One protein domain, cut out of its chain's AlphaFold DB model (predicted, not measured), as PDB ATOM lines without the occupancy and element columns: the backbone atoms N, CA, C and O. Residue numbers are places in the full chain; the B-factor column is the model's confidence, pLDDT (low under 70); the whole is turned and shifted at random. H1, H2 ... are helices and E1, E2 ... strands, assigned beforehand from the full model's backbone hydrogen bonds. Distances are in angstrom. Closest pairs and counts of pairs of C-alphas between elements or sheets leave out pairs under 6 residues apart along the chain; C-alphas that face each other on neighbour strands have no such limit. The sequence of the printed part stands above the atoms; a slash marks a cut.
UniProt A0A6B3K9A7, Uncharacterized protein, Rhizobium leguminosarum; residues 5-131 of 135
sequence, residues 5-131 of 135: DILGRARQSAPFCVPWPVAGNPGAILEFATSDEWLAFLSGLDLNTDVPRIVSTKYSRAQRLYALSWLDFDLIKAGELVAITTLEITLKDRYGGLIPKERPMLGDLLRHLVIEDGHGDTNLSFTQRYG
ATOM      1  N   ASP A   5     174.090 163.219 246.686       45.72
ATOM      2  CA  ASP A   5     174.679 163.082 245.350       45.72
ATOM      3  C   ASP A   5     174.147 164.123 244.338       45.72
ATOM      4  O   ASP A   5     174.859 164.497 243.407       45.72
ATOM      5  N   ILE A   6     172.948 164.693 244.554       49.44
ATOM      6  CA  ILE A   6     172.400 165.756 243.680       49.44
ATOM      7  C   ILE A   6     173.203 167.062 243.825       49.44
ATOM      8  O   ILE A   6     173.469 167.752 242.844       49.44
ATOM      9  N   LEU A   7     173.649 167.381 245.044       50.38
ATOM     10  CA  LEU A   7     174.411 168.603 245.330       50.38
ATOM     11  C   LEU A   7     175.891 168.476 244.943       50.38
ATOM     12  O   LEU A   7     176.511 169.466 244.567       50.38
ATOM     13  N   GLY A   8     176.457 167.264 244.996       46.69
ATOM     14  CA  GLY A   8     177.866 167.009 244.670       46.69
ATOM     15  C   GLY A   8     178.207 167.108 243.178       46.69
ATOM     16  O   GLY A   8     179.370 167.311 242.832       46.69
ATOM     17  N   ARG A   9     177.208 166.990 242.290       45.19
ATOM     18  CA  ARG A   9     177.384 167.019 240.823       45.19
ATOM     19  C   ARG A   9     176.920 168.306 240.140       45.19
ATOM     20  O   ARG A   9     177.257 168.509 238.977       45.19
ATOM     21  N   ALA A  10     176.214 169.195 240.833       53.00
ATOM     22  CA  ALA A  10     175.720 170.451 240.267       53.00
ATOM     23  C   ALA A  10     176.798 171.552 240.273       53.00
ATOM     24  O   ALA A  10     176.573 172.670 240.733       53.00
ATOM     25  N   ARG A  11     178.005 171.253 239.781       53.34
ATOM     26  CA  ARG A  11     178.959 172.312 239.448       53.34
ATOM     27  C   ARG A  11     178.511 172.866 238.101       53.34
ATOM     28  O   ARG A  11     178.710 172.208 237.082       53.34
ATOM     29  N   GLN A  12     177.835 174.014 238.098       59.44
ATOM     30  CA  GLN A  12     177.450 174.656 236.844       59.44
ATOM     31  C   GLN A  12     178.727 174.912 236.023       59.44
ATOM     32  O   GLN A  12     179.644 175.590 236.481       59.44
ATOM     33  N   SER A  13     178.821 174.316 234.830       60.06
ATOM     34  CA  SER A  13     179.943 174.551 233.900       60.06
ATOM     35  C   SER A  13     179.883 175.935 233.244       60.06
ATOM     36  O   SER A  13     180.836 176.338 232.584       60.06
ATOM     37  N   ALA A  14     178.762 176.639 233.401       66.81
ATOM     38  CA  ALA A  14     178.520 177.983 232.902       66.81
ATOM     39  C   ALA A  14     178.107 178.899 234.069       66.81
ATOM     40  O   ALA A  14     177.567 178.390 235.053       66.81
ATOM     41  N   PRO A  15     178.348 180.219 233.976       80.81
ATOM     42  CA  PRO A  15     177.849 181.179 234.954       80.81
ATOM     43  C   PRO A  15     176.325 181.110 235.087       80.81
ATOM     44  O   PRO A  15     175.611 180.845 234.117       80.81
ATOM     45  N   PHE A  16     175.826 181.387 236.287       88.06
ATOM     46  CA  PHE A  16     174.397 181.489 236.541       88.06
ATOM     47  C   PHE A  16     173.885 182.836 236.022       88.06
ATOM     48  O   PHE A  16     174.212 183.881 236.585       88.06
ATOM     49  N   CYS A  17     173.104 182.817 234.941       91.44
ATOM     50  CA  CYS A  17     172.658 184.029 234.250       91.44
ATOM     51  C   CYS A  17     171.177 184.319 234.508       91.44
ATOM     52  O   CYS A  17     170.321 183.534 234.106       91.44
ATOM     53  N   VAL A  18     170.854 185.464 235.112       91.12
ATOM     54  CA  VAL A  18     169.473 185.852 235.451       91.12
ATOM     55  C   VAL A  18     169.105 187.174 234.776       91.12
ATOM     56  O   VAL A  18     169.826 188.158 234.955       91.12
ATOM     57  N   PRO A  19     167.981 187.258 234.037       89.62
ATOM     58  CA  PRO A  19     167.476 188.540 233.562       89.62
ATOM     59  C   PRO A  19     167.035 189.388 234.759       89.62
ATOM     60  O   PRO A  19     166.131 189.004 235.504       89.62
ATOM     61  N   TRP A  20     167.677 190.537 234.955       88.62
ATOM     62  CA  TRP A  20     167.385 191.435 236.065       88.62
ATOM     63  C   TRP A  20     167.708 192.885 235.695       88.62
ATOM     64  O   TRP A  20     168.800 193.153 235.194       88.62
ATOM     65  N   PRO A  21     166.807 193.848 235.954       86.75
ATOM     66  CA  PRO A  21     167.040 195.240 235.591       86.75
ATOM     67  C   PRO A  21     168.188 195.850 236.407       86.75
ATOM     68  O   PRO A  21     168.252 195.711 237.631       86.75
ATOM     69  N   VAL A  22     169.064 196.595 235.732       87.31
ATOM     70  CA  VAL A  22     170.109 197.428 236.352       87.31
ATOM     71  C   VAL A  22     169.961 198.872 235.906       87.31
ATOM     72  O   VAL A  22     169.215 199.172 234.972       87.31
ATOM     73  N   ALA A  23     170.583 199.799 236.633       84.44
ATOM     74  CA  ALA A  23     170.353 201.214 236.393       84.44
ATOM     75  C   ALA A  23     170.675 201.592 234.936       84.44
ATOM     76  O   ALA A  23     171.766 201.310 234.446       84.44
ATOM     77  N   GLY A  24     169.705 202.189 234.239       82.50
ATOM     78  CA  GLY A  24     169.803 202.524 232.814       82.50
ATOM     79  C   GLY A  24     169.743 201.348 231.824       82.50
ATOM     80  O   GLY A  24     169.837 201.590 230.622       82.50
ATOM     81  N   ASN A  25     169.581 200.101 232.280       83.94
ATOM     82  CA  ASN A  25     169.385 198.934 231.420       83.94
ATOM     83  C   ASN A  25     168.347 197.964 232.029       83.94
ATOM     84  O   ASN A  25     168.702 197.081 232.821       83.94
ATOM     85  N   PRO A  26     167.065 198.073 231.641       83.06
ATOM     86  CA  PRO A  26     166.005 197.233 232.188       83.06
ATOM     87  C   PRO A  26     166.060 195.787 231.666       83.06
ATOM     88  O   PRO A  26     165.466 194.904 232.276       83.06
ATOM     89  N   GLY A  27     166.760 195.542 230.552       85.62
ATOM     90  CA  GLY A  27     166.914 194.229 229.920       85.62
ATOM     91  C   GLY A  27     168.248 193.554 230.232       85.62
ATOM     92  O   GLY A  27     168.686 192.700 229.464       85.62
ATOM     93  N   ALA A  28     168.933 193.972 231.299       90.31
ATOM     94  CA  ALA A  28     170.215 193.395 231.669       90.31
ATOM     95  C   ALA A  28     170.094 191.919 232.071       90.31
ATOM     96  O   ALA A  28     169.073 191.454 232.579       90.31
ATOM     97  N   ILE A  29     171.186 191.196 231.840       92.94
ATOM     98  CA  ILE A  29     171.396 189.836 232.319       92.94
ATOM     99  C   ILE A  29     172.552 189.918 233.308       92.94
ATOM    100  O   ILE A  29     173.631 190.399 232.963       92.94
ATOM    101  N   LEU A  30     172.297 189.510 234.546       93.00
ATOM    102  CA  LEU A  30     173.310 189.403 235.585       93.00
ATOM    103  C   LEU A  30     173.936 188.018 235.527       93.00
ATOM    104  O   LEU A  30     173.219 187.033 235.383       93.00
ATOM    105  N   GLU A  31     175.253 187.958 235.675       93.94
ATOM    106  CA  GLU A  31     176.014 186.713 235.710       93.94
ATOM    107  C   GLU A  31     176.621 186.536 237.100       93.94
ATOM    108  O   GLU A  31     177.219 187.465 237.645       93.94
ATOM    109  N   PHE A  32     176.478 185.338 237.660       93.12
ATOM    110  CA  PHE A  32     177.055 184.962 238.947       93.12
ATOM    111  C   PHE A  32     177.959 183.744 238.750       93.12
ATOM    112  O   PHE A  32     177.526 182.705 238.241       93.12
ATOM    113  N   ALA A  33     179.224 183.864 239.142       91.00
ATOM    114  CA  ALA A  33     180.217 182.803 238.998       91.00
ATOM    115  C   ALA A  33     180.170 181.801 240.160       91.00
ATOM    116  O   ALA A  33     180.569 180.645 240.002       91.00
ATOM    117  N   THR A  34     179.686 182.230 241.330       89.88
ATOM    118  CA  THR A  34     179.612 181.396 242.539       89.88
ATOM    119  C   THR A  34     178.255 181.496 243.231       89.88
ATOM    120  O   THR A  34     177.547 182.498 243.120       89.88
ATOM    121  N   SER A  35     177.907 180.461 244.004       89.94
ATOM    122  CA  SER A  35     176.695 180.475 244.828       89.94
ATOM    123  C   SER A  35     176.720 181.605 245.854       89.94
ATOM    124  O   SER A  35     175.677 182.158 246.176       89.94
ATOM    125  N   ASP A  36     177.902 181.971 246.350       91.06
ATOM    126  CA  ASP A  36     178.057 183.022 247.354       91.06
ATOM    127  C   ASP A  36     177.747 184.403 246.770       91.06
ATOM    128  O   ASP A  36     177.069 185.198 247.418       91.06
ATOM    129  N   GLU A  37     178.155 184.673 245.523       93.44
ATOM    130  CA  GLU A  37     177.769 185.896 244.801       93.44
ATOM    131  C   GLU A  37     176.251 185.982 244.617       93.44
ATOM    132  O   GLU A  37     175.653 187.034 244.854       93.44
ATOM    133  N   TRP A  38     175.613 184.865 244.256       93.06
ATOM    134  CA  TRP A  38     174.160 184.794 244.122       93.06
ATOM    135  C   TRP A  38     173.440 185.035 245.457       93.06
ATOM    136  O   TRP A  38     172.520 185.851 245.538       93.06
ATOM    137  N   LEU A  39     173.879 184.385 246.536       92.56
ATOM    138  CA  LEU A  39     173.292 184.561 247.868       92.56
ATOM    139  C   LEU A  39     173.519 185.974 248.424       92.56
ATOM    140  O   LEU A  39     172.625 186.532 249.069       92.56
ATOM    141  N   ALA A  40     174.679 186.578 248.155       93.62
ATOM    142  CA  ALA A  40     174.965 187.961 248.521       93.62
ATOM    143  C   ALA A  40     174.036 188.935 247.784       93.62
ATOM    144  O   ALA A  40     173.483 189.848 248.402       93.62
ATOM    145  N   PHE A  41     173.794 188.704 246.490       94.00
ATOM    146  CA  PHE A  41     172.822 189.472 245.717       94.00
ATOM    147  C   PHE A  41     171.402 189.342 246.284       94.00
ATOM    148  O   PHE A  41     170.749 190.359 246.521       94.00
ATOM    149  N   LEU A  42     170.944 188.120 246.581       92.69
ATOM    150  CA  LEU A  42     169.627 187.889 247.186       92.69
ATOM    151  C   LEU A  42     169.473 188.553 248.554       92.69
ATOM    152  O   LEU A  42     168.403 189.073 248.865       92.69
ATOM    153  N   SER A  43     170.541 188.585 249.351       90.44
ATOM    154  CA  SER A  43     170.549 189.274 250.646       90.44
ATOM    155  C   SER A  43     170.343 190.784 250.487       90.44
ATOM    156  O   SER A  43     169.685 191.409 251.313       90.44
ATOM    157  N   GLY A  44     170.831 191.374 249.390       89.88
ATOM    158  CA  GLY A  44     170.568 192.772 249.039       89.88
ATOM    159  C   GLY A  44     169.115 193.067 248.641       89.88
ATOM    160  O   GLY A  44     168.733 194.234 248.571       89.88
ATOM    161  N   LEU A  45     168.306 192.033 248.392       88.56
ATOM    162  CA  LEU A  45     166.875 192.137 248.090       88.56
ATOM    163  C   LEU A  45     165.988 191.874 249.314       88.56
ATOM    164  O   LEU A  45     164.768 191.804 249.168       88.56
ATOM    165  N   ASP A  46     166.567 191.682 250.502       88.56
ATOM    166  CA  ASP A  46     165.774 191.396 251.691       88.56
ATOM    167  C   ASP A  46     164.859 192.568 252.073       88.56
ATOM    168  O   ASP A  46     165.095 193.739 251.753       88.56
ATOM    169  N   LEU A  47     163.764 192.229 252.741       86.25
ATOM    170  CA  LEU A  47     162.800 193.215 253.197       86.25
ATOM    171  C   LEU A  47     163.364 194.002 254.379       86.25
ATOM    172  O   LEU A  47     164.085 193.474 255.223       86.25
ATOM    173  N   ASN A  48     162.969 195.271 254.474       86.06
ATOM    174  CA  ASN A  48     163.260 196.079 255.652       86.06
ATOM    175  C   ASN A  48     162.675 195.404 256.915       86.06
ATOM    176  O   ASN A  48     161.574 194.850 256.879       86.06
ATOM    177  N   THR A  49     163.396 195.480 258.036       83.19
ATOM    178  CA  THR A  49     162.988 194.940 259.343       83.19
ATOM    179  C   THR A  49     161.647 195.469 259.853       83.19
ATOM    180  O   THR A  49     161.000 194.796 260.653       83.19
ATOM    181  N   ASP A  50     161.209 196.631 259.371       85.06
ATOM    182  CA  ASP A  50     159.922 197.245 259.711       85.06
ATOM    183  C   ASP A  50     158.730 196.554 259.023       85.06
ATOM    184  O   ASP A  50     157.571 196.807 259.362       85.06
ATOM    185  N   VAL A  51     158.980 195.663 258.056       82.75
ATOM    186  CA  VAL A  51     157.920 194.923 257.369       82.75
ATOM    187  C   VAL A  51     157.273 193.907 258.325       82.75
ATOM    188  O   VAL A  51     157.976 193.106 258.949       82.75
ATOM    189  N   PRO A  52     155.925 193.852 258.415       86.75
ATOM    190  CA  PRO A  52     155.229 192.926 259.301       86.75
ATOM    191  C   PRO A  52     155.676 191.469 259.146       86.75
ATOM    192  O   PRO A  52     155.792 190.940 258.038       86.75
ATOM    193  N   ARG A  53     155.825 190.770 260.280       86.12
ATOM    194  CA  ARG A  53     156.360 189.394 260.344       86.12
ATOM    195  C   ARG A  53     155.645 188.400 259.424       86.12
ATOM    196  O   ARG A  53     156.253 187.454 258.928       86.12
ATOM    197  N   ILE A  54     154.342 188.577 259.214       85.06
ATOM    198  CA  ILE A  54     153.557 187.701 258.338       85.06
ATOM    199  C   ILE A  54     153.984 187.822 256.868       85.06
ATOM    200  O   ILE A  54     154.036 186.812 256.165       85.06
ATOM    201  N   VAL A  55     154.343 189.029 256.430       87.12
ATOM    202  CA  VAL A  55     154.834 189.321 255.080       87.12
ATOM    203  C   VAL A  55     156.267 188.817 254.938       87.12
ATOM    204  O   VAL A  55     156.546 188.054 254.013       87.12
ATOM    205  N   SER A  56     157.146 189.123 255.899       88.94
ATOM    206  CA  SER A  56     158.541 188.662 255.859       88.94
ATOM    207  C   SER A  56     158.658 187.136 255.887       88.94
ATOM    208  O   SER A  56     159.434 186.553 255.134       88.94
ATOM    209  N   THR A  57     157.803 186.448 256.650       89.06
ATOM    210  CA  THR A  57     157.754 184.976 256.654       89.06
ATOM    211  C   THR A  57     157.411 184.416 255.273       89.06
ATOM    212  O   THR A  57     158.007 183.426 254.847       89.06
ATOM    213  N   LYS A  58     156.462 185.024 254.551       88.06
ATOM    214  CA  LYS A  58     156.093 184.581 253.198       88.06
ATOM    215  C   LYS A  58     157.186 184.915 252.185       88.06
ATOM    216  O   LYS A  58     157.562 184.038 251.412       88.06
ATOM    217  N   TYR A  59     157.769 186.109 252.263       92.12
ATOM    218  CA  TYR A  59     158.874 186.505 251.394       92.12
ATOM    219  C   TYR A  59     160.120 185.632 251.598       92.12
ATOM    220  O   TYR A  59     160.749 185.225 250.627       92.12
ATOM    221  N   SER A  60     160.393 185.189 252.830       92.75
ATOM    222  CA  SER A  60     161.475 184.233 253.108       92.75
ATOM    223  C   SER A  60     161.316 182.905 252.351       92.75
ATOM    224  O   SER A  60     162.289 182.191 252.125       92.75
ATOM    225  N   ARG A  61     160.090 182.523 251.958       93.25
ATOM    226  CA  ARG A  61     159.858 181.341 251.111       93.25
ATOM    227  C   ARG A  61     160.250 181.619 249.661       93.25
ATOM    228  O   ARG A  61     160.853 180.745 249.050       93.25
ATOM    229  N   ALA A  62     159.974 182.821 249.151       94.81
ATOM    230  CA  ALA A  62     160.464 183.253 247.843       94.81
ATOM    231  C   ALA A  62     161.998 183.291 247.818       94.81
ATOM    232  O   ALA A  62     162.596 182.682 246.940       94.81
ATOM    233  N   GLN A  63     162.640 183.887 248.832       93.69
ATOM    234  CA  GLN A  63     164.107 183.909 248.926       93.69
ATOM    235  C   GLN A  63     164.736 182.517 248.976       93.69
ATOM    236  O   GLN A  63     165.758 182.293 248.337       93.69
ATOM    237  N   ARG A  64     164.121 181.550 249.670       94.12
ATOM    238  CA  ARG A  64     164.600 180.158 249.646       94.12
ATOM    239  C   ARG A  64     164.501 179.534 248.253       94.12
ATOM    240  O   ARG A  64     165.415 178.822 247.860       94.12
ATOM    241  N   LEU A  65     163.423 179.794 247.514       94.69
ATOM    242  CA  LEU A  65     163.272 179.304 246.139       94.69
ATOM    243  C   LEU A  65     164.286 179.954 245.195       94.69
ATOM    244  O   LEU A  65     164.882 179.254 244.384       94.69
ATOM    245  N   TYR A  66     164.551 181.250 245.362       93.56
ATOM    246  CA  TYR A  66     165.640 181.919 244.657       93.56
ATOM    247  C   TYR A  66     167.007 181.338 245.032       93.56
ATOM    248  O   TYR A  66     167.816 181.075 244.161       93.56
ATOM    249  N   ALA A  67     167.285 181.058 246.305       93.00
ATOM    250  CA  ALA A  67     168.551 180.433 246.690       93.00
ATOM    251  C   ALA A  67     168.720 179.046 246.041       93.00
ATOM    252  O   ALA A  67     169.791 178.720 245.532       93.00
ATOM    253  N   LEU A  68     167.645 178.251 246.008       92.25
ATOM    254  CA  LEU A  68     167.634 176.936 245.368       92.25
ATOM    255  C   LEU A  68     167.750 177.004 243.843       92.25
ATOM    256  O   LEU A  68     168.130 176.002 243.240       92.25
ATOM    257  N   SER A  69     167.488 178.154 243.217       92.25
ATOM    258  CA  SER A  69     167.595 178.253 241.766       92.25
ATOM    259  C   SER A  69     169.023 178.177 241.239       92.25
ATOM    260  O   SER A  69     169.228 177.876 240.068       92.25
ATOM    261  N   TRP A  70     170.013 178.326 242.122       90.25
ATOM    262  CA  TRP A  70     171.396 177.965 241.825       90.25
ATOM    263  C   TRP A  70     171.548 176.490 241.409       90.25
ATOM    264  O   TRP A  70     172.445 176.137 240.649       90.25
ATOM    265  N   LEU A  71     170.689 175.603 241.908       87.94
ATOM    266  CA  LEU A  71     170.713 174.180 241.563       87.94
ATOM    267  C   LEU A  71     169.802 173.867 240.376       87.94
ATOM    268  O   LEU A  71     170.132 173.010 239.561       87.94
ATOM    269  N   ASP A  72     168.670 174.565 240.291       88.50
ATOM    270  CA  ASP A  72     167.658 174.390 239.255       88.50
ATOM    271  C   ASP A  72     167.070 175.749 238.856       88.50
ATOM    272  O   ASP A  72     166.275 176.345 239.588       88.50
ATOM    273  N   PHE A  73     167.460 176.238 237.678       86.81
ATOM    274  CA  PHE A  73     167.088 177.565 237.193       86.81
ATOM    275  C   PHE A  73     165.567 177.788 237.143       86.81
ATOM    276  O   PHE A  73     165.103 178.906 237.395       86.81
ATOM    277  N   ASP A  74     164.769 176.742 236.909       87.31
ATOM    278  CA  ASP A  74     163.310 176.859 236.807       87.31
ATOM    279  C   ASP A  74     162.663 177.289 238.137       87.31
ATOM    280  O   ASP A  74     161.580 177.891 238.158       87.31
ATOM    281  N   LEU A  75     163.361 177.101 239.265       90.69
ATOM    282  CA  LEU A  75     162.915 177.568 240.579       90.69
ATOM    283  C   LEU A  75     162.887 179.097 240.708       90.69
ATOM    284  O   LEU A  75     162.188 179.601 241.594       90.69
ATOM    285  N   ILE A  76     163.537 179.852 239.809       91.38
ATOM    286  CA  ILE A  76     163.387 181.319 239.755       91.38
ATOM    287  C   ILE A  76     161.914 181.694 239.595       91.38
ATOM    288  O   ILE A  76     161.420 182.566 240.310       91.38
ATOM    289  N   LYS A  77     161.183 181.016 238.702       91.81
ATOM    290  CA  LYS A  77     159.771 181.329 238.438       91.81
ATOM    291  C   LYS A  77     158.869 180.965 239.604       91.81
ATOM    292  O   LYS A  77     157.932 181.704 239.911       91.81
ATOM    293  N   ALA A  78     159.192 179.888 240.316       93.88
ATOM    294  CA  ALA A  78     158.522 179.566 241.569       93.88
ATOM    295  C   ALA A  78     158.762 180.660 242.628       93.88
ATOM    296  O   ALA A  78     157.817 181.090 243.293       93.88
ATOM    297  N   GLY A  79     160.000 181.152 242.752       93.75
ATOM    298  CA  GLY A  79     160.347 182.271 243.633       93.75
ATOM    299  C   GLY A  79     159.577 183.550 243.293       93.75
ATOM    300  O   GLY A  79     158.939 184.126 244.177       93.75
ATOM    301  N   GLU A  80     159.555 183.941 242.015       93.06
ATOM    302  CA  GLU A  80     158.799 185.098 241.506       93.06
ATOM    303  C   GLU A  80     157.309 184.999 241.835       93.06
ATOM    304  O   GLU A  80     156.722 185.952 242.350       93.06
ATOM    305  N   LEU A  81     156.695 183.837 241.614       95.00
ATOM    306  CA  LEU A  81     155.278 183.639 241.900       95.00
ATOM    307  C   LEU A  81     154.967 183.775 243.397       95.00
ATOM    308  O   LEU A  81     153.963 184.385 243.777       95.00
ATOM    309  N   VAL A  82     155.829 183.242 244.267       94.44
ATOM    310  CA  VAL A  82     155.670 183.374 245.725       94.44
ATOM    311  C   VAL A  82     155.891 184.820 246.174       94.44
ATOM    312  O   VAL A  82     155.157 185.303 247.042       94.44
ATOM    313  N   ALA A  83     156.847 185.534 245.576       93.38
ATOM    314  CA  ALA A  83     157.081 186.950 245.846       93.38
ATOM    315  C   ALA A  83     155.869 187.806 245.441       93.38
ATOM    316  O   ALA A  83     155.368 188.576 246.262       93.38
ATOM    317  N   ILE A  84     155.328 187.606 244.234       93.75
ATOM    318  CA  ILE A  84     154.128 188.301 243.738       93.75
ATOM    319  C   ILE A  84     152.911 187.985 244.610       93.75
ATOM    320  O   ILE A  84     152.166 188.887 244.980       93.75
ATOM    321  N   THR A  85     152.730 186.725 245.007       92.94
ATOM    322  CA  THR A  85     151.637 186.329 245.911       92.94
ATOM    323  C   THR A  85     151.763 187.015 247.274       92.94
ATOM    324  O   THR A  85     150.774 187.445 247.867       92.94
ATOM    325  N   THR A  86     152.990 187.137 247.788       93.06
ATOM    326  CA  THR A  86     153.268 187.844 249.045       93.06
ATOM    327  C   THR A  86     152.938 189.329 248.925       93.06
ATOM    328  O   THR A  86     152.298 189.886 249.822       93.06
ATOM    329  N   LEU A  87     153.310 189.953 247.805       91.12
ATOM    330  CA  LEU A  87     152.942 191.330 247.487       91.12
ATOM    331  C   LEU A  87     151.419 191.489 247.419       91.12
ATOM    332  O   LEU A  87     150.877 192.349 248.102       91.12
ATOM    333  N   GLU A  88     150.715 190.630 246.679       91.94
ATOM    334  CA  GLU A  88     149.257 190.701 246.544       91.94
ATOM    335  C   GLU A  88     148.548 190.625 247.901       91.94
ATOM    336  O   GLU A  88     147.657 191.425 248.172       91.94
ATOM    337  N   ILE A  89     148.957 189.700 248.776       88.50
ATOM    338  CA  ILE A  89     148.395 189.586 250.130       88.50
ATOM    339  C   ILE A  89     148.623 190.876 250.922       88.50
ATOM    340  O   ILE A  89     147.703 191.359 251.574       88.50
ATOM    341  N   THR A  90     149.827 191.441 250.844       89.31
ATOM    342  CA  THR A  90     150.182 192.677 251.558       89.31
ATOM    343  C   THR A  90     149.353 193.861 251.061       89.31
ATOM    344  O   THR A  90     148.865 194.661 251.855       89.31
ATOM    345  N   LEU A  91     149.137 193.953 249.748       89.50
ATOM    346  CA  LEU A  91     148.300 194.995 249.164       89.50
ATOM    347  C   LEU A  91     146.820 194.803 249.514       89.50
ATOM    348  O   LEU A  91     146.139 195.785 249.785       89.50
ATOM    349  N   LYS A  92     146.316 193.564 249.548       89.62
ATOM    350  CA  LYS A  92     144.940 193.276 249.989       89.62
ATOM    351  C   LYS A  92     144.716 193.670 251.441       89.62
ATOM    352  O   LYS A  92     143.671 194.230 251.744       89.62
ATOM    353  N   ASP A  93     145.683 193.403 252.310       86.56
ATOM    354  CA  ASP A  93     145.613 193.792 253.719       86.56
ATOM    355  C   ASP A  93     145.546 195.320 253.876       86.56
ATOM    356  O   ASP A  93     144.717 195.837 254.619       86.56
ATOM    357  N   ARG A  94     146.353 196.055 253.102       85.56
ATOM    358  CA  ARG A  94     146.422 197.520 253.181       85.56
ATOM    359  C   ARG A  94     145.270 198.249 252.479       85.56
ATOM    360  O   ARG A  94     144.752 199.219 253.021       85.56
ATOM    361  N   TYR A  95     144.887 197.812 251.280       86.50
ATOM    362  CA  TYR A  95     143.968 198.542 250.390       86.50
ATOM    363  C   TYR A  95     142.654 197.807 250.113       86.50
ATOM    364  O   TYR A  95     141.750 198.374 249.504       86.50
ATOM    365  N   GLY A  96     142.508 196.550 250.541       82.44
ATOM    366  CA  GLY A  96     141.350 195.722 250.194       82.44
ATOM    367  C   GLY A  96     140.007 196.301 250.643       82.44
ATOM    368  O   GLY A  96     139.006 196.069 249.978       82.44
ATOM    369  N   GLY A  97     139.993 197.081 251.729       85.75
ATOM    370  CA  GLY A  97     138.803 197.797 252.203       85.75
ATOM    371  C   GLY A  97     138.606 199.196 251.608       85.75
ATOM    372  O   GLY A  97     137.552 199.788 251.818       85.75
ATOM    373  N   LEU A  98     139.600 199.733 250.893       85.69
ATOM    374  CA  LEU A  98     139.544 201.068 250.283       85.69
ATOM    375  C   LEU A  98     139.021 201.020 248.845       85.69
ATOM    376  O   LEU A  98     138.454 201.993 248.354       85.69
ATOM    377  N   ILE A  99     139.180 199.881 248.171       84.38
ATOM    378  CA  ILE A  99     138.706 199.700 246.801       84.38
ATOM    379  C   ILE A  99     137.216 199.315 246.833       84.38
ATOM    380  O   ILE A  99     136.862 198.333 247.486       84.38
ATOM    381  N   PRO A 100     136.333 200.013 246.088       81.44
ATOM    382  CA  PRO A 100     134.896 199.730 246.026       81.44
ATOM    383  C   PRO A 100     134.597 198.497 245.151       81.44
ATOM    384  O   PRO A 100     133.832 198.547 244.188       81.44
ATOM    385  N   LYS A 101     135.249 197.374 245.454       83.88
ATOM    386  CA  LYS A 101     135.100 196.077 244.795       83.88
ATOM    387  C   LYS A 101     135.241 194.992 245.853       83.88
ATOM    388  O   LYS A 101     136.230 194.956 246.568       83.88
ATOM    389  N   GLU A 102     134.286 194.066 245.905       79.25
ATOM    390  CA  GLU A 102     134.243 193.005 246.925       79.25
ATOM    391  C   GLU A 102     135.485 192.092 246.901       79.25
ATOM    392  O   GLU A 102     135.897 191.546 247.922       79.25
ATOM    393  N   ARG A 103     136.104 191.924 245.722       83.81
ATOM    394  CA  ARG A 103     137.340 191.151 245.524       83.81
ATOM    395  C   ARG A 103     138.275 191.879 244.554       83.81
ATOM    396  O   ARG A 103     138.210 191.617 243.347       83.81
ATOM    397  N   PRO A 104     139.119 192.809 245.032       87.44
ATOM    398  CA  PRO A 104     140.091 193.472 244.175       87.44
ATOM    399  C   PRO A 104     141.150 192.468 243.708       87.44
ATOM    400  O   PRO A 104     141.648 191.647 244.486       87.44
ATOM    401  N   MET A 105     141.469 192.511 242.417       90.12
ATOM    402  CA  MET A 105     142.555 191.721 241.835       90.12
ATOM    403  C   MET A 105     143.890 192.448 242.029       90.12
ATOM    404  O   MET A 105     143.908 193.656 242.263       90.12
ATOM    405  N   LEU A 106     145.014 191.744 241.863       88.75
ATOM    406  CA  LEU A 106     146.349 192.347 241.944       88.75
ATOM    407  C   LEU A 106     146.492 193.619 241.089       88.75
ATOM    408  O   LEU A 106     147.035 194.609 241.563       88.75
ATOM    409  N   GLY A 107     145.960 193.630 239.863       86.56
ATOM    410  CA  GLY A 107     146.007 194.812 238.996       86.56
ATOM    411  C   GLY A 107     145.253 196.026 239.554       86.56
ATOM    412  O   GLY A 107     145.730 197.150 239.416       86.56
ATOM    413  N   ASP A 108     144.120 195.805 240.230       88.00
ATOM    414  CA  ASP A 108     143.349 196.877 240.878       88.00
ATOM    415  C   ASP A 108     144.152 197.475 242.046       88.00
ATOM    416  O   ASP A 108     144.250 198.692 242.192       88.00
ATOM    417  N   LEU A 109     144.788 196.608 242.838       88.44
ATOM    418  CA  LEU A 109     145.611 196.980 243.990       88.44
ATOM    419  C   LEU A 109     146.877 197.738 243.580       88.44
ATOM    420  O   LEU A 109     147.222 198.741 244.198       88.44
ATOM    421  N   LEU A 110     147.556 197.280 242.525       87.06
ATOM    422  CA  LEU A 110     148.728 197.961 241.973       87.06
ATOM    423  C   LEU A 110     148.353 199.325 241.399       87.06
ATOM    424  O   LEU A 110     149.071 200.295 241.617       87.06
ATOM    425  N   ARG A 111     147.212 199.426 240.711       83.50
ATOM    426  CA  ARG A 111     146.715 200.711 240.214       83.50
ATOM    427  C   ARG A 111     146.447 201.682 241.360       83.50
ATOM    428  O   ARG A 111     146.837 202.837 241.256       83.50
ATOM    429  N   HIS A 112     145.815 201.222 242.434       83.50
ATOM    430  CA  HIS A 112     145.536 202.052 243.603       83.50
ATOM    431  C   HIS A 112     146.836 202.507 244.297       83.50
ATOM    432  O   HIS A 112     147.006 203.697 244.541       83.50
ATOM    433  N   LEU A 113     147.808 201.603 244.485       82.19
ATOM    434  CA  LEU A 113     149.152 201.934 244.990       82.19
ATOM    435  C   LEU A 113     149.862 203.004 244.134       82.19
ATOM    436  O   LEU A 113     150.540 203.881 244.659       82.19
ATOM    437  N   VAL A 114     149.740 202.922 242.809       74.19
ATOM    438  CA  VAL A 114     150.416 203.835 241.872       74.19
ATOM    439  C   VAL A 114     149.702 205.186 241.780       74.19
ATOM    440  O   VAL A 114     150.349 206.229 241.809       74.19
ATOM    441  N   ILE A 115     148.374 205.189 241.663       74.44
ATOM    442  CA  ILE A 115     147.591 206.397 241.370       74.44
ATOM    443  C   ILE A 115     147.199 207.144 242.647       74.44
ATOM    444  O   ILE A 115     147.357 208.362 242.704       74.44
ATOM    445  N   GLU A 116     146.683 206.441 243.656       70.12
ATOM    446  CA  GLU A 116     146.089 207.072 244.842       70.12
ATOM    447  C   GLU A 116     147.124 207.333 245.943       70.12
ATOM    448  O   GLU A 116     147.080 208.386 246.573       70.12
ATOM    449  N   ASP A 117     148.132 206.464 246.084       65.81
ATOM    450  CA  ASP A 117     149.274 206.679 246.992       65.81
ATOM    451  C   ASP A 117     150.384 207.569 246.368       65.81
ATOM    452  O   ASP A 117     151.446 207.770 246.956       65.81
ATOM    453  N   GLY A 118     150.147 208.155 245.184       59.09
ATOM    454  CA  GLY A 118     151.019 209.178 244.583       59.09
ATOM    455  C   GLY A 118     152.308 208.659 243.926       59.09
ATOM    456  O   GLY A 118     153.194 209.449 243.579       59.09
ATOM    457  N   HIS A 119     152.416 207.348 243.706       57.47
ATOM    458  CA  HIS A 119     153.538 206.692 243.027       57.47
ATOM    459  C   HIS A 119     153.340 206.575 241.501       57.47
ATOM    460  O   HIS A 119     153.613 205.520 240.939       57.47
ATOM    461  N   GLY A 120     152.853 207.622 240.819       56.50
ATOM    462  CA  GLY A 120     152.646 207.620 239.357       56.50
ATOM    463  C   GLY A 120     153.945 207.454 238.547       56.50
ATOM    464  O   GLY A 120     155.029 207.535 239.110       56.50
ATOM    465  N   ASP A 121     153.870 207.270 237.223       53.47
ATOM    466  CA  ASP A 121     155.025 206.941 236.351       53.47
ATOM    467  C   ASP A 121     156.224 207.906 236.436       53.47
ATOM    468  O   ASP A 121     157.371 207.491 236.266       53.47
ATOM    469  N   THR A 122     155.991 209.184 236.744       52.06
ATOM    470  CA  THR A 122     157.051 210.176 236.999       52.06
ATOM    471  C   THR A 122     157.683 210.067 238.387       52.06
ATOM    472  O   THR A 122     158.760 210.619 238.576       52.06
ATOM    473  N   ASN A 123     157.060 209.345 239.322       50.97
ATOM    474  CA  ASN A 123     157.503 209.051 240.691       50.97
ATOM    475  C   ASN A 123     157.818 207.562 240.927       50.97
ATOM    476  O   ASN A 123     158.284 207.198 242.011       50.97
ATOM    477  N   LEU A 124     157.583 206.684 239.945       57.00
ATOM    478  CA  LEU A 124     158.023 205.300 240.025       57.00
ATOM    479  C   LEU A 124     159.545 205.282 239.972       57.00
ATOM    480  O   LEU A 124     160.164 205.412 238.912       57.00
ATOM    481  N   SER A 125     160.139 205.056 241.142       59.00
ATOM    482  CA  SER A 125     161.579 204.860 241.294       59.00
ATOM    483  C   SER A 125     162.115 203.826 240.303       59.00
ATOM    484  O   SER A 125     163.249 203.952 239.870       59.00
ATOM    485  N   PHE A 126     161.301 202.854 239.875       63.66
ATOM    486  CA  PHE A 126     161.683 201.871 238.869       63.66
ATOM    487  C   PHE A 126     162.023 202.497 237.505       63.66
ATOM    488  O   PHE A 126     163.122 202.287 236.998       63.66
ATOM    489  N   THR A 127     161.126 203.302 236.928       64.00
ATOM    490  CA  THR A 127     161.338 203.964 235.627       64.00
ATOM    491  C   THR A 127     162.509 204.938 235.684       64.00
ATOM    492  O   THR A 127     163.356 204.948 234.790       64.00
ATOM    493  N   GLN A 128     162.595 205.708 236.771       64.75
ATOM    494  CA  GLN A 128     163.683 206.659 236.999       64.75
ATOM    495  C   GLN A 128     165.040 205.965 237.180       64.75
ATOM    496  O   GLN A 128     166.053 206.443 236.678       64.75
ATOM    497  N   ARG A 129     165.073 204.842 237.905       64.62
ATOM    498  CA  ARG A 129     166.308 204.140 238.269       64.62
ATOM    499  C   ARG A 129     166.804 203.233 237.156       64.62
ATOM    500  O   ARG A 129     168.000 203.208 236.901       64.62
ATOM    501  N   TYR A 130     165.914 202.492 236.504       71.12
ATOM    502  CA  TYR A 130     166.277 201.416 235.578       71.12
ATOM    503  C   TYR A 130     166.092 201.784 234.104       71.12
ATOM    504  O   TYR A 130     166.640 201.097 233.251       71.12
ATOM    505  N   GLY A 131     165.407 202.891 233.799       64.81
ATOM    506  CA  GLY A 131     165.248 203.390 232.436       64.81
ATOM    507  C   GLY A 131     164.337 202.496 231.598       64.81
ATOM    508  O   GLY A 131     164.806 201.705 230.793       64.81
TER     509      GLY A 131
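Overview. This is residues 5 to 131 of the 135 residues of an uncharacterized protein of Rhizobium leguminosarum (UniProt A0A6B3K9A7). A long helical hairpin, H3 and H4, has H2 at one end, packed on residues 63 to 67 of H3, and H5 at the other, meeting residues 88 to 95 of H4 steeply; a small hairpin of two strands, E1 and E2, lies next to H2, and from H5 the chain comes back to the short H6 near the tip of the strand hairpin, making a loose open frame with H1 out at one end. The printed part has 127 residues, with six named helices and two strands in the order H1 E1 E2 H2 H3 H4 H5 H6. It is mostly helix, with an antiparallel sheet E1 - E2. The whole is loose, with a radius of gyration of the C-alphas of 17.2 A, and spans 54 by 33 by 25 A.

Along the chain. E1 is residues 16 to 19 and E2 residues 29 to 32. H2 is residues 35 to 43. H3, residues 53 to 68, is 22.5 A long, and H4, residues 75 to 95, is 29.9 A, from C-alpha 75 at (162.915, 177.568, 240.579). H5 is residues 106 to 115, H6 residues 125 to 130. H1, residues 5 to 9, begins at (174.679, 163.082, 245.350).

Arrangement. The hairpin E1 and E2 is antiparallel at 156 degrees, with N 18 and O 30 2.9 A apart, within hydrogen-bond range. The closest C-alphas of E2 and H2, Phe 32 and Trp 38, are 5.9 A apart. H2 touches H3's residues 63 to 67 alone, closest at C-alphas Leu 39 and Ala 67, 6.4 A, a helical hairpin at a shallow tilt of 21 degrees. H3 and H4, also a helical hairpin, touch at C-alphas Ala 62 and Gly 79, 4.3 A, at a shallow tilt of 14 degrees. H4 touches H5 with residues 88 to 95 alone, closest at C-alphas Glu 88 and Leu 106, 5.7 A, at a steep tilt of 61 degrees. H1 and H6 touch no helix. Every O i to N i+4 pair is within hydrogen-bond range in H2, H4, H5 and H6; H3 has 10 of 12, and H1 0 of 1, with 0 of 2 O i to N i+3 pairs.

Size, cuts and confidence. The two C-alphas farthest apart, Asp 5 and Pro 100, are 54.1 A apart. The printed part has no cut and no long link. Its mean pLDDT is 82.4; residues 5 to 14, 117 to 129 and 131 are under 70.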